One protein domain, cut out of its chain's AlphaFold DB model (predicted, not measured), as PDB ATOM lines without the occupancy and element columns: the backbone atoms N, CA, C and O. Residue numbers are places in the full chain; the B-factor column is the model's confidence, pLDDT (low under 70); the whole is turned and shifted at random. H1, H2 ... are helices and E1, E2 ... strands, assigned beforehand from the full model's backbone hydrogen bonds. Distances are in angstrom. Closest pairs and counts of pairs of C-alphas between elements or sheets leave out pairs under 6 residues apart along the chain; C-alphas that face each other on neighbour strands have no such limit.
ATOM      1  N   ALA A   2     -24.944  60.705  30.227       52.28
ATOM      2  CA  ALA A   2     -24.535  59.565  31.046       52.28
ATOM      3  C   ALA A   2     -23.023  59.374  30.865       52.28
ATOM      4  O   ALA A   2     -22.549  59.360  29.726       52.28
ATOM      5  N   ALA A   3     -22.269  59.285  31.960       71.00
ATOM      6  CA  ALA A   3     -20.848  58.969  31.880       71.00
ATOM      7  C   ALA A   3     -20.679  57.628  31.147       71.00
ATOM      8  O   ALA A   3     -21.485  56.713  31.319       71.00
ATOM      9  N   SER A   4     -19.663  57.516  30.298       82.19
ATOM     10  CA  SER A   4     -19.267  56.241  29.701       82.19
ATOM     11  C   SER A   4     -17.817  55.979  30.070       82.19
ATOM     12  O   SER A   4     -17.000  56.901  30.084       82.19
ATOM     13  N   TYR A   5     -17.517  54.733  30.413       91.38
ATOM     14  CA  TYR A   5     -16.187  54.306  30.831       91.38
ATOM     15  C   TYR A   5     -15.574  53.444  29.738       91.38
ATOM     16  O   TYR A   5     -16.287  52.739  29.022       91.38
ATOM     17  N   LYS A   6     -14.246  53.465  29.608       93.12
ATOM     18  CA  LYS A   6     -13.566  52.499  28.746       93.12
ATOM     19  C   LYS A   6     -13.647  51.122  29.382       93.12
ATOM     20  O   LYS A   6     -13.359  50.951  30.565       93.12
ATOM     21  N   TYR A   7     -13.987  50.137  28.566       93.06
ATOM     22  CA  TYR A   7     -14.056  48.742  28.971       93.06
ATOM     23  C   TYR A   7     -12.741  48.266  29.605       93.06
ATOM     24  O   TYR A   7     -12.766  47.683  30.683       93.06
ATOM     25  N   SER A   8     -11.597  48.587  28.986       93.44
ATOM     26  CA  SER A   8     -10.261  48.224  29.487       93.44
ATOM     27  C   SER A   8     -10.032  48.651  30.932       93.44
ATOM     28  O   SER A   8      -9.454  47.901  31.711       93.44
ATOM     29  N   ASP A   9     -10.512  49.834  31.296       94.06
ATOM     30  CA  ASP A   9     -10.212  50.441  32.586       94.06
ATOM     31  C   ASP A   9     -11.101  49.833  33.685       94.06
ATOM     32  O   ASP A   9     -10.640  49.596  34.802       94.06
ATOM     33  N   VAL A  10     -12.352  49.493  33.344       94.56
ATOM     34  CA  VAL A  10     -13.271  48.745  34.221       94.56
ATOM     35  C   VAL A  10     -12.749  47.330  34.470       94.56
ATOM     36  O   VAL A  10     -12.707  46.879  35.614       94.56
ATOM     37  N   ILE A  11     -12.307  46.635  33.416       94.94
ATOM     38  CA  ILE A  11     -11.731  45.292  33.554       94.94
ATOM     39  C   ILE A  11     -10.449  45.334  34.377       94.94
ATOM     40  O   ILE A  11     -10.282  44.517  35.277       94.94
ATOM     41  N   ARG A  12      -9.588  46.330  34.151       94.75
ATOM     42  CA  ARG A  12      -8.366  46.492  34.936       94.75
ATOM     43  C   ARG A  12      -8.664  46.641  36.429       94.75
ATOM     44  O   ARG A  12      -7.956  46.056  37.243       94.75
ATOM     45  N   ALA A  13      -9.704  47.389  36.800       95.19
ATOM     46  CA  ALA A  13     -10.119  47.519  38.196       95.19
ATOM     47  C   ALA A  13     -10.601  46.182  38.791       95.19
ATOM     48  O   ALA A  13     -10.224  45.845  39.914       95.19
ATOM     49  N   LEU A  14     -11.380  45.398  38.036       95.19
ATOM     50  CA  LEU A  14     -11.806  44.050  38.437       95.19
ATOM     51  C   LEU A  14     -10.607  43.108  38.632       95.19
ATOM     52  O   LEU A  14     -10.492  42.476  39.682       95.19
ATOM     53  N   GLU A  15      -9.687  43.054  37.671       94.81
ATOM     54  CA  GLU A  15      -8.477  42.221  37.735       94.81
ATOM     55  C   GLU A  15      -7.598  42.581  38.936       94.81
ATOM     56  O   GLU A  15      -7.185  41.705  39.695       94.81
ATOM     57  N   LEU A  16      -7.365  43.880  39.168       94.38
ATOM     58  CA  LEU A  16      -6.624  44.359  40.340       94.38
ATOM     59  C   LEU A  16      -7.296  43.973  41.663       94.38
ATOM     60  O   LEU A  16      -6.633  43.940  42.692       94.38
ATOM     61  N   SER A  17      -8.591  43.667  41.633       92.06
ATOM     62  CA  SER A  17      -9.390  43.256  42.790       92.06
ATOM     63  C   SER A  17      -9.525  41.731  42.912       92.06
ATOM     64  O   SER A  17     -10.324  41.252  43.722       92.06
ATOM     65  N   GLY A  18      -8.769  40.967  42.110       91.06
ATOM     66  CA  GLY A  18      -8.694  39.502  42.142       91.06
ATOM     67  C   GLY A  18      -9.765  38.776  41.323       91.06
ATOM     68  O   GLY A  18      -9.953  37.575  41.503       91.06
ATOM     69  N   PHE A  19     -10.498  39.478  40.456       93.88
ATOM     70  CA  PHE A  19     -11.399  38.821  39.511       93.88
ATOM     71  C   PHE A  19     -10.629  38.234  38.328       93.88
ATOM     72  O   PHE A  19      -9.740  38.870  37.770       93.88
ATOM     73  N   GLU A  20     -11.065  37.063  37.879       94.00
ATOM     74  CA  GLU A  20     -10.526  36.371  36.712       94.00
ATOM     75  C   GLU A  20     -11.631  36.145  35.674       94.00
ATOM     76  O   GLU A  20     -12.803  35.947  36.011       94.00
ATOM     77  N   LEU A  21     -11.274  36.183  34.391       93.50
ATOM     78  CA  LEU A  21     -12.207  35.892  33.306       93.50
ATOM     79  C   LEU A  21     -12.542  34.393  33.297       93.50
ATOM     80  O   LEU A  21     -11.668  33.567  33.055       93.50
ATOM     81  N   ILE A  22     -13.816  34.045  33.476       91.00
ATOM     82  CA  ILE A  22     -14.270  32.641  33.480       91.00
ATOM     83  C   ILE A  22     -15.075  32.252  32.244       91.00
ATOM     84  O   ILE A  22     -15.199  31.072  31.925       91.00
ATOM     85  N   LYS A  23     -15.673  33.224  31.547       83.19
ATOM     86  CA  LYS A  23     -16.471  32.939  30.351       83.19
ATOM     87  C   LYS A  23     -16.536  34.131  29.411       83.19
ATOM     88  O   LYS A  23     -16.772  35.260  29.834       83.19
ATOM     89  N   ASN A  24     -16.437  33.845  28.118       82.12
ATOM     90  CA  ASN A  24     -16.757  34.779  27.046       82.12
ATOM     91  C   ASN A  24     -18.053  34.318  26.354       82.12
ATOM     92  O   ASN A  24     -18.078  33.265  25.721       82.12
ATOM     93  N   ASN A  25     -19.143  35.071  26.507       72.19
ATOM     94  CA  ASN A  25     -20.427  34.763  25.875       72.19
ATOM     95  C   ASN A  25     -20.476  35.411  24.487       72.19
ATOM     96  O   ASN A  25     -20.956  36.536  24.333       72.19
ATOM     97  N   GLY A  26     -19.955  34.706  23.479       62.34
ATOM     98  CA  GLY A  26     -20.122  35.076  22.069       62.34
ATOM     99  C   GLY A  26     -19.616  36.478  21.705       62.34
ATOM    100  O   GLY A  26     -20.136  37.086  20.777       62.34
ATOM    101  N   GLY A  27     -18.656  37.023  22.460       67.19
ATOM    102  CA  GLY A  27     -18.047  38.329  22.203       67.19
ATOM    103  C   GLY A  27     -18.827  39.548  22.703       67.19
ATOM    104  O   GLY A  27     -18.242  40.623  22.731       67.19
ATOM    105  N   SER A  28     -20.086  39.406  23.141       80.88
ATOM    106  CA  SER A  28     -20.904  40.544  23.603       80.88
ATOM    107  C   SER A  28     -20.817  40.794  25.107       80.88
ATOM    108  O   SER A  28     -21.014  41.922  25.549       80.88
ATOM    109  N   HIS A  29     -20.516  39.760  25.897       87.00
ATOM    110  CA  HIS A  29     -20.386  39.847  27.350       87.00
ATOM    111  C   HIS A  29     -19.240  38.972  27.841       87.00
ATOM    112  O   HIS A  29     -19.053  37.841  27.384       87.00
ATOM    113  N   GLN A  30     -18.515  39.481  28.829       91.00
ATOM    114  CA  GLN A  30     -17.491  38.737  29.546       91.00
ATOM    115  C   GLN A  30     -17.900  38.586  31.008       91.00
ATOM    116  O   GLN A  30     -18.349  39.541  31.643       91.00
ATOM    117  N   ALA A  31     -17.806  37.359  31.515       90.81
ATOM    118  CA  ALA A  31     -18.108  37.038  32.899       90.81
ATOM    119  C   ALA A  31     -16.805  36.854  33.672       90.81
ATOM    120  O   ALA A  31     -15.967  36.026  33.309       90.81
ATOM    121  N   TYR A  32     -16.694  37.602  34.756       94.19
ATOM    122  CA  TYR A  32     -15.576  37.607  35.675       94.19
ATOM    123  C   TYR A  32     -16.019  37.026  37.006       94.19
ATOM    124  O   TYR A  32     -17.144  37.259  37.452       94.19
ATOM    125  N   TYR A  33     -15.135  36.272  37.638       91.62
ATOM    126  CA  TYR A  33     -15.390  35.650  38.923       91.62
ATOM    127  C   TYR A  33     -14.172  35.804  39.811       91.62
ATOM    128  O   TYR A  33     -13.046  35.580  39.376       91.62
ATOM    129  N   ASN A  34     -14.405  36.184  41.056       89.12
ATOM    130  CA  ASN A  34     -13.388  36.116  42.080       89.12
ATOM    131  C   ASN A  34     -13.652  34.862  42.914       89.12
ATOM    132  O   ASN A  34     -14.603  34.811  43.695       89.12
ATOM    133  N   LYS A  35     -12.803  33.842  42.747       82.81
ATOM    134  CA  LYS A  35     -12.969  32.549  43.427       82.81
ATOM    135  C   LYS A  35     -12.853  32.621  44.946       82.81
ATOM    136  O   LYS A  35     -13.355  31.732  45.623       82.81
ATOM    137  N   TYR A  36     -12.232  33.674  45.464       79.44
ATOM    138  CA  TYR A  36     -12.010  33.867  46.890       79.44
ATOM    139  C   TYR A  36     -13.205  34.548  47.548       79.44
ATOM    140  O   TYR A  36     -13.632  34.144  48.622       79.44
ATOM    141  N   THR A  37     -13.775  35.561  46.896       79.50
ATOM    142  CA  THR A  37     -14.926  36.301  47.436       79.50
ATOM    143  C   THR A  37     -16.271  35.719  46.998       79.50
ATOM    144  O   THR A  37     -17.300  36.061  47.573       79.50
ATOM    145  N   GLY A  38     -16.283  34.847  45.985       80.12
ATOM    146  CA  GLY A  38     -17.497  34.296  45.380       80.12
ATOM    147  C   GLY A  38     -18.261  35.298  44.509       80.12
ATOM    148  O   GLY A  38     -19.323  34.971  43.977       80.12
ATOM    149  N   LEU A  39     -17.744  36.522  44.347       85.75
ATOM    150  CA  LEU A  39     -18.389  37.564  43.560       85.75
ATOM    151  C   LEU A  39     -18.263  37.266  42.068       85.75
ATOM    152  O   LEU A  39     -17.204  36.879  41.568       85.75
ATOM    153  N   LYS A  40     -19.355  37.499  41.341       89.88
ATOM    154  CA  LYS A  40     -19.428  37.333  39.892       89.88
ATOM    155  C   LYS A  40     -19.913  38.623  39.259       89.88
ATOM    156  O   LYS A  40     -20.973  39.120  39.620       89.88
ATOM    157  N   GLN A  41     -19.180  39.101  38.263       92.94
ATOM    158  CA  GLN A  41     -19.536  40.291  37.509       92.94
ATOM    159  C   GLN A  41     -19.649  39.963  36.025       92.94
ATOM    160  O   GLN A  41     -18.805  39.268  35.462       92.94
ATOM    161  N   MET A  42     -20.683  40.482  35.368       91.62
ATOM    162  CA  MET A  42     -20.792  40.445  33.913       91.62
ATOM    163  C   MET A  42     -20.560  41.850  33.369       91.62
ATOM    164  O   MET A  42     -21.171  42.804  33.849       91.62
ATOM    165  N   VAL A  43     -19.668  41.978  32.389       92.25
ATOM    166  CA  VAL A  43     -19.349  43.256  31.747       92.25
ATOM    167  C   VAL A  43     -19.599  43.122  30.246       92.25
ATOM    168  O   VAL A  43     -19.048  42.206  29.622       92.25
ATOM    169  N   PRO A  44     -20.432  43.987  29.646       90.50
ATOM    170  CA  PRO A  44     -20.641  43.975  28.209       90.50
ATOM    171  C   PRO A  44     -19.366  44.416  27.486       90.50
ATOM    172  O   PRO A  44     -18.676  45.343  27.913       90.50
ATOM    173  N   ARG A  45     -19.058  43.752  26.374       88.50
ATOM    174  CA  ARG A  45     -17.924  44.055  25.505       88.50
ATOM    175  C   ARG A  45     -18.453  44.449  24.131       88.50
ATOM    176  O   ARG A  45     -18.632  43.618  23.247       88.50
ATOM    177  N   HIS A  46     -18.735  45.733  23.971       84.44
ATOM    178  CA  HIS A  46     -19.163  46.297  22.696       84.44
ATOM    179  C   HIS A  46     -17.956  46.660  21.819       84.44
ATOM    180  O   HIS A  46     -16.850  46.885  22.313       84.44
ATOM    181  N   SER A  47     -18.165  46.741  20.502       82.38
ATOM    182  CA  SER A  47     -17.116  47.061  19.520       82.38
ATOM    183  C   SER A  47     -16.508  48.455  19.703       82.38
ATOM    184  O   SER A  47     -15.343  48.661  19.381       82.38
ATOM    185  N   ASN A  48     -17.269  49.396  20.262       84.38
ATOM    186  CA  ASN A  48     -16.801  50.746  20.579       84.38
ATOM    187  C   ASN A  48     -15.891  50.804  21.824       84.38
ATOM    188  O   ASN A  48     -15.378  51.873  22.147       84.38
ATOM    189  N   GLY A  49     -15.702  49.684  22.534       88.06
ATOM    190  CA  GLY A  49     -14.835  49.600  23.705       88.06
ATOM    191  C   GLY A  49     -15.319  50.404  24.915       88.06
ATOM    192  O   GLY A  49     -14.519  50.654  25.818       88.06
ATOM    193  N   THR A  50     -16.592  50.815  24.956       91.88
ATOM    194  CA  THR A  50     -17.163  51.570  26.079       91.88
ATOM    195  C   THR A  50     -18.236  50.785  26.822       91.88
ATOM    196  O   THR A  50     -18.889  49.888  26.286       91.88
ATOM    197  N   VAL A  51     -18.402  51.135  28.094       90.44
ATOM    198  CA  VAL A  51     -19.408  50.597  29.006       90.44
ATOM    199  C   VAL A  51     -20.256  51.762  29.507       90.44
ATOM    200  O   VAL A  51     -19.728  52.822  29.860       90.44
ATOM    201  N   ALA A  52     -21.576  51.578  29.519       90.88
ATOM    202  CA  ALA A  52     -22.505  52.568  30.054       90.88
ATOM    203  C   ALA A  52     -22.228  52.826  31.543       90.88
ATOM    204  O   ALA A  52     -21.921  51.889  32.278       90.88
ATOM    205  N   GLY A  53     -22.375  54.078  31.987       90.62
ATOM    206  CA  GLY A  53     -22.022  54.528  33.339       90.62
ATOM    207  C   GLY A  53     -22.556  53.631  34.446       90.62
ATOM    208  O   GLY A  53     -21.762  53.075  35.187       90.62
ATOM    209  N   GLY A  54     -23.869  53.382  34.484       89.38
ATOM    210  CA  GLY A  54     -24.459  52.525  35.519       89.38
ATOM    211  C   GLY A  54     -23.900  51.097  35.523       89.38
ATOM    212  O   GLY A  54     -23.633  50.536  36.578       89.38
ATOM    213  N   THR A  55     -23.642  50.511  34.352       90.94
ATOM    214  CA  THR A  55     -23.042  49.170  34.262       90.94
ATOM    215  C   THR A  55     -21.583  49.162  34.712       90.94
ATOM    216  O   THR A  55     -21.148  48.217  35.367       90.94
ATOM    217  N   ALA A  56     -20.825  50.204  34.363       93.00
ATOM    218  CA  ALA A  56     -19.448  50.365  34.806       93.00
ATOM    219  C   ALA A  56     -19.383  50.557  36.325       93.00
ATOM    220  O   ALA A  56     -18.592  49.892  36.980       93.00
ATOM    221  N   GLU A  57     -20.252  51.398  36.883       92.88
ATOM    222  CA  GLU A  57     -20.372  51.641  38.320       92.88
ATOM    223  C   GLU A  57     -20.700  50.353  39.083       92.88
ATOM    224  O   GLU A  57     -19.956  50.004  39.990       92.88
ATOM    225  N   CYS A  58     -21.679  49.551  38.640       91.19
ATOM    226  CA  CYS A  58     -21.953  48.249  39.265       91.19
ATOM    227  C   CYS A  58     -20.735  47.302  39.259       91.19
ATOM    228  O   CYS A  58     -20.507  46.553  40.214       91.19
ATOM    229  N   ALA A  59     -19.944  47.314  38.182       93.19
ATOM    230  CA  ALA A  59     -18.718  46.524  38.112       93.19
ATOM    231  C   ALA A  59     -17.625  47.073  39.047       93.19
ATOM    232  O   ALA A  59     -16.927  46.292  39.696       93.19
ATOM    233  N   LEU A  60     -17.494  48.397  39.148       94.44
ATOM    234  CA  LEU A  60     -16.555  49.053  40.056       94.44
ATOM    235  C   LEU A  60     -16.940  48.847  41.524       94.44
ATOM    236  O   LEU A  60     -16.053  48.592  42.332       94.44
ATOM    237  N   ASP A  61     -18.225  48.864  41.869       91.56
ATOM    238  CA  ASP A  61     -18.704  48.548  43.219       91.56
ATOM    239  C   ASP A  61     -18.327  47.115  43.615       91.56
ATOM    240  O   ASP A  61     -17.809  46.876  44.709       91.56
ATOM    241  N   SER A  62     -18.478  46.161  42.689       91.06
ATOM    242  CA  SER A  62     -18.023  44.780  42.893       91.06
ATOM    243  C   SER A  62     -16.504  44.687  43.074       91.06
ATOM    244  O   SER A  62     -16.028  43.918  43.914       91.06
ATOM    245  N   ALA A  63     -15.730  45.482  42.327       92.75
ATOM    246  CA  ALA A  63     -14.279  45.573  42.487       92.75
ATOM    247  C   ALA A  63     -13.899  46.122  43.875       92.75
ATOM    248  O   ALA A  63     -13.103  45.506  44.580       92.75
ATOM    249  N   VAL A  64     -14.523  47.224  44.304       92.19
ATOM    250  CA  VAL A  64     -14.314  47.853  45.619       92.19
ATOM    251  C   VAL A  64     -14.632  46.884  46.750       92.19
ATOM    252  O   VAL A  64     -13.826  46.734  47.671       92.19
ATOM    253  N   LEU A  65     -15.774  46.197  46.674       86.62
ATOM    254  CA  LEU A  65     -16.167  45.211  47.674       86.62
ATOM    255  C   LEU A  65     -15.159  44.060  47.737       86.62
ATOM    256  O   LEU A  65     -14.704  43.690  48.816       86.62
ATOM    257  N   SER A  66     -14.760  43.528  46.582       87.94
ATOM    258  CA  SER A  66     -13.778  42.449  46.500       87.94
ATOM    259  C   SER A  66     -12.416  42.850  47.067       87.94
ATOM    260  O   SER A  66     -11.833  42.116  47.864       87.94
ATOM    261  N   ALA A  67     -11.917  44.032  46.704       89.06
ATOM    262  CA  ALA A  67     -10.649  44.546  47.197       89.06
ATOM    263  C   ALA A  67     -10.690  44.832  48.700       89.06
ATOM    264  O   ALA A  67      -9.737  44.509  49.403       89.06
ATOM    265  N   TYR A  68     -11.803  45.358  49.217       84.06
ATOM    266  CA  TYR A  68     -12.005  45.493  50.657       84.06
ATOM    267  C   TYR A  68     -11.940  44.131  51.352       84.06
ATOM    268  O   TYR A  68     -11.241  43.986  52.355       84.06
ATOM    269  N   ILE A  69     -12.613  43.118  50.789       80.31
ATOM    270  CA  ILE A  69     -12.640  41.774  51.362       80.31
ATOM    271  C   ILE A  69     -11.236  41.153  51.384       80.31
ATOM    272  O   ILE A  69     -10.797  40.602  52.388       80.31
ATOM    273  N   LEU A  70     -10.492  41.274  50.291       80.25
ATOM    274  CA  LEU A  70      -9.145  40.715  50.174       80.25
ATOM    275  C   LEU A  70      -8.051  41.622  50.761       80.25
ATOM    276  O   LEU A  70      -6.875  41.266  50.718       80.25
ATOM    277  N   ASN A  71      -8.421  42.776  51.326       82.38
ATOM    278  CA  ASN A  71      -7.508  43.822  51.791       82.38
ATOM    279  C   ASN A  71      -6.476  44.245  50.722       82.38
ATOM    280  O   ASN A  71      -5.299  44.470  51.017       82.38
ATOM    281  N   ILE A  72      -6.919  44.333  49.466       86.75
ATOM    282  CA  ILE A  72      -6.125  44.792  48.328       86.75
ATOM    283  C   ILE A  72      -6.298  46.303  48.192       86.75
ATOM    284  O   ILE A  72      -7.408  46.830  48.218       86.75
ATOM    285  N   ASN A  73      -5.189  47.017  48.018       85.19
ATOM    286  CA  ASN A  73      -5.226  48.458  47.821       85.19
ATOM    287  C   ASN A  73      -5.446  48.804  46.339       85.19
ATOM    288  O   ASN A  73      -4.499  48.832  45.549       85.19
ATOM    289  N   ILE A  74      -6.699  49.076  45.977       85.69
ATOM    290  CA  ILE A  74      -7.086  49.614  44.668       85.69
ATOM    291  C   ILE A  74      -7.418  51.111  44.787       85.69
ATOM    292  O   ILE A  74      -7.813  51.592  45.844       85.69
ATOM    293  N   GLY A  75      -7.249  51.883  43.709       80.69
ATOM    294  CA  GLY A  75      -7.521  53.331  43.738       80.69
ATOM    295  C   GLY A  75      -6.357  54.182  44.266       80.69
ATOM    296  O   GLY A  75      -6.548  55.292  44.776       80.69
ATOM    297  N   THR A  76      -5.129  53.683  44.124       84.25
ATOM    298  CA  THR A  76      -3.914  54.498  44.261       84.25
ATOM    299  C   THR A  76      -3.404  54.905  42.883       84.25
ATOM    300  O   THR A  76      -3.697  54.248  41.889       84.25
ATOM    301  N   GLU A  77      -2.584  55.952  42.813       75.81
ATOM    302  CA  GLU A  77      -1.918  56.343  41.558       75.81
ATOM    303  C   GLU A  77      -1.032  55.212  41.005       75.81
ATOM    304  O   GLU A  77      -0.906  55.038  39.796       75.81
ATOM    305  N   LYS A  78      -0.503  54.355  41.890       80.00
ATOM    306  CA  LYS A  78       0.296  53.175  41.530       80.00
ATOM    307  C   LYS A  78      -0.517  52.073  40.845       80.00
ATOM    308  O   LYS A  78       0.069  51.181  40.244       80.00
ATOM    309  N   SER A  79      -1.849  52.117  40.925       81.00
ATOM    310  CA  SER A  79      -2.732  51.130  40.294       81.00
ATOM    311  C   SER A  79      -2.793  51.279  38.764       81.00
ATOM    312  O   SER A  79      -3.269  50.367  38.090       81.00
ATOM    313  N   GLY A  80      -2.331  52.409  38.206       86.81
ATOM    314  CA  GLY A  80      -2.369  52.675  36.761       86.81
ATOM    315  C   GLY A  80      -3.785  52.850  36.196       86.81
ATOM    316  O   GLY A  80      -3.984  52.732  34.990       86.81
ATOM    317  N   LEU A  81      -4.772  53.093  37.065       91.44
ATOM    318  CA  LEU A  81      -6.156  53.366  36.684       91.44
ATOM    319  C   LEU A  81      -6.324  54.852  36.332       91.44
ATOM    320  O   LEU A  81      -5.661  55.699  36.936       91.44
ATOM    321  N   PRO A  82      -7.227  55.199  35.399       91.00
ATOM    322  CA  PRO A  82      -7.500  56.590  35.067       91.00
ATOM    323  C   PRO A  82      -8.134  57.324  36.255       91.00
ATOM    324  O   PRO A  82      -8.919  56.752  37.018       91.00
ATOM    325  N   GLN A  83      -7.836  58.620  36.367       89.94
ATOM    326  CA  GLN A  83      -8.236  59.461  37.498       89.94
ATOM    327  C   GLN A  83      -9.736  59.376  37.864       89.94
ATOM    328  O   GLN A  83     -10.026  59.201  39.047       89.94
ATOM    329  N   PRO A  84     -10.697  59.372  36.913       89.94
ATOM    330  CA  PRO A  84     -12.118  59.261  37.259       89.94
ATOM    331  C   PRO A  84     -12.492  57.948  37.964       89.94
ATOM    332  O   PRO A  84     -13.361  57.934  38.832       89.94
ATOM    333  N   ILE A  85     -11.834  56.835  37.616       91.94
ATOM    334  CA  ILE A  85     -12.060  55.541  38.279       91.94
ATOM    335  C   ILE A  85     -11.412  55.541  39.662       91.94
ATOM    336  O   ILE A  85     -12.011  55.059  40.622       91.94
ATOM    337  N   VAL A  86     -10.209  56.108  39.783       91.69
ATOM    338  CA  VAL A  86      -9.521  56.260  41.072       91.69
ATOM    339  C   VAL A  86     -10.377  57.067  42.052       91.69
ATOM    340  O   VAL A  86     -10.559  56.654  43.197       91.69
ATOM    341  N   GLU A  87     -10.935  58.189  41.606       91.44
ATOM    342  CA  GLU A  87     -11.817  59.040  42.411       91.44
ATOM    343  C   GLU A  87     -13.103  58.317  42.814       91.44
ATOM    344  O   GLU A  87     -13.489  58.370  43.985       91.44
ATOM    345  N   TYR A  88     -13.721  57.579  41.886       91.62
ATOM    346  CA  TYR A  88     -14.898  56.759  42.171       91.62
ATOM    347  C   TYR A  88     -14.616  55.709  43.255       91.62
ATOM    348  O   TYR A  88     -15.304  55.660  44.273       91.62
ATOM    349  N   ILE A  89     -13.551  54.921  43.084       91.44
ATOM    350  CA  ILE A  89     -13.132  53.880  44.034       91.44
ATOM    351  C   ILE A  89     -12.864  54.480  45.420       91.44
ATOM    352  O   ILE A  89     -13.334  53.954  46.430       91.44
ATOM    353  N   ARG A  90     -12.150  55.613  45.493       89.69
ATOM    354  CA  ARG A  90     -11.880  56.308  46.763       89.69
ATOM    355  C   ARG A  90     -13.164  56.763  47.447       89.69
ATOM    356  O   ARG A  90     -13.295  56.587  48.660       89.69
ATOM    357  N   LYS A  91     -14.112  57.314  46.684       90.69
ATOM    358  CA  LYS A  91     -15.421  57.727  47.199       90.69
ATOM    359  C   LYS A  91     -16.187  56.535  47.773       90.69
ATOM    360  O   LYS A  91     -16.698  56.644  48.884       90.69
ATOM    361  N   GLN A  92     -16.204  55.395  47.081       89.25
ATOM    362  CA  GLN A  92     -16.883  54.194  47.577       89.25
ATOM    363  C   GLN A  92     -16.206  53.604  48.817       89.25
ATOM    364  O   GLN A  92     -16.881  53.269  49.787       89.25
ATOM    365  N   HIS A  93     -14.871  53.570  48.866       84.38
ATOM    366  CA  HIS A  93     -14.160  53.182  50.087       84.38
ATOM    367  C   HIS A  93     -14.486  54.095  51.277       84.38
ATOM    368  O   HIS A  93     -14.587  53.611  52.404       84.38
ATOM    369  N   ALA A  94     -14.639  55.405  51.057       85.69
ATOM    370  CA  ALA A  94     -15.054  56.330  52.107       85.69
ATOM    371  C   ALA A  94     -16.504  56.075  52.546       85.69
ATOM    372  O   ALA A  94     -16.772  56.043  53.746       85.69
ATOM    373  N   HIS A  95     -17.409  55.830  51.594       86.12
ATOM    374  CA  HIS A  95     -18.812  55.531  51.871       86.12
ATOM    375  C   HIS A  95     -18.971  54.254  52.703       86.12
ATOM    376  O   HIS A  95     -19.594  54.290  53.756       86.12
ATOM    377  N   ILE A  96     -18.297  53.171  52.314       81.12
ATOM    378  CA  ILE A  96     -18.277  51.897  53.046       81.12
ATOM    379  C   ILE A  96     -17.790  52.065  54.494       81.12
ATOM    380  O   ILE A  96     -18.302  51.428  55.413       81.12
ATOM    381  N   LYS A  97     -16.793  52.931  54.722       79.00
ATOM    382  CA  LYS A  97     -16.294  53.216  56.076       79.00
ATOM    383  C   LYS A  97     -17.311  53.974  56.930       79.00
ATOM    384  O   LYS A  97     -17.295  53.812  58.148       79.00
ATOM    385  N   GLN A  98     -18.140  54.813  56.311       84.06
ATOM    386  CA  GLN A  98     -19.157  55.620  56.987       84.06
ATOM    387  C   GLN A  98     -20.453  54.839  57.221       84.06
ATOM    388  O   GLN A  98     -21.031  54.951  58.298       84.06
ATOM    389  N   ASP A  99     -20.875  54.031  56.248       84.06
ATOM    390  CA  ASP A  99     -22.070  53.192  56.314       84.06
ATOM    391  C   ASP A  99     -21.751  51.732  55.934       84.06
ATOM    392  O   ASP A  99     -21.934  51.313  54.788       84.06
TER     393      ASP A  99
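AT A GLANCE: This is residues 2 to 99 of the 143 residues of an uncharacterized protein of Clostridiales bacterium (UniProt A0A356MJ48). Two helices, H1 and H2, lie side by side over one face of a small three-stranded sheet, E2, E3 and E4, whose opposite face has no named helix; H3 packs slantwise on H2, on the side away from the sheet. A short ribbon of two strands, E1 and E5, sits where H1 and H2 begin, with E1 leading straight into H1 and E5 straight into H2. The printed part has 98 residues, with three named helices and five named strands in the order E1 H1 E2 E3 E4 E5 H2 H3. The larger sheet has the order E2 - E3 - E4 and the smaller E1 - E5, both antiparallel; the class is mixed, helices and strands. The whole is compact, with a radius of gyration of the C-alphas of 12.7 A and spans of 39 by 30 by 25 A.

HOW THE PARTS SIT: Strand E1, residues 4 to 6, is the antiparallel neighbour of E5, residues 50 to 52, at 145 degrees between directions; N 51 and O 5 are 2.8 A apart, within hydrogen-bond range. A tight link leads from E1 to H1, residues 7 to 16. E2, residues 20 to 25, E3, residues 29 to 33, and E4, residues 40 to 44, follow as a meander, each strand the antiparallel neighbour of the one before. E2 and E3 form a hairpin at 151 degrees, with N 22 and O 31 within hydrogen-bond range at 2.9 A. E3 and E4 form another at 160 degrees, with N 32 and O 41 within range at 2.8 A. E3 is the inner strand. H1 is on this sheet at a height of 9.6 A and runs along the strands, at 6 degrees to E3 on the local plane. It lies over E3, with 7 of its C-alphas falling there and 2 on E4, only just too few to be over E4 too. H2, residues 53 to 70, is on the same face, over E4, at 26 degrees to it on the local plane; the closest C-alphas of the two are those of Gln 41 and Ala 59, 6.3 A apart. H1 and H2 touch, their closest C-alphas being those of Leu 14 and Ala 63, 5.0 A apart, and run the same way at a shallow tilt of 12 degrees. H3, residues 83 to 98, touches H2 with residues 89 to 93 alone, closest at the C-alphas of Val 64 and Ile 89, 6.3 A apart, at a steep tilt of 58 degrees. H3 is not on the sheet E2 E3 E4, and it is apart from E1 and E5. In H1, H2 and H3 every O i to N i+4 pair is within hydrogen-bond range.

IN THESE COORDINATES: E1 begins at C-alpha 4, (-19.267, 56.241, 29.701), and is 6.9 A long; E5 is 6.7 A. H1 measures 14.3 A from first to last C-alpha. E2 measures 14.8 A, E3 13.3 A and E4 13.5 A. H2, the longest helix with 18 residues, starts at C-alpha 53, (-22.022, 54.528, 33.339), and measures 25.3 A. H3 measures 22.7 A and ends at C-alpha 98, (-19.157, 55.620, 56.987).

THE WHOLE: The two C-alphas farthest apart are those of Gly 26 and Gln 98, at 40.5 A. The printed part has no cut. The link from H2 to H3, residues 71 to 82, is long; the link from E3 to E4 is short, and the others are tight. The mean pLDDT of the printed part is 87.4, with residue 2 and residues 26 to 27 under 70.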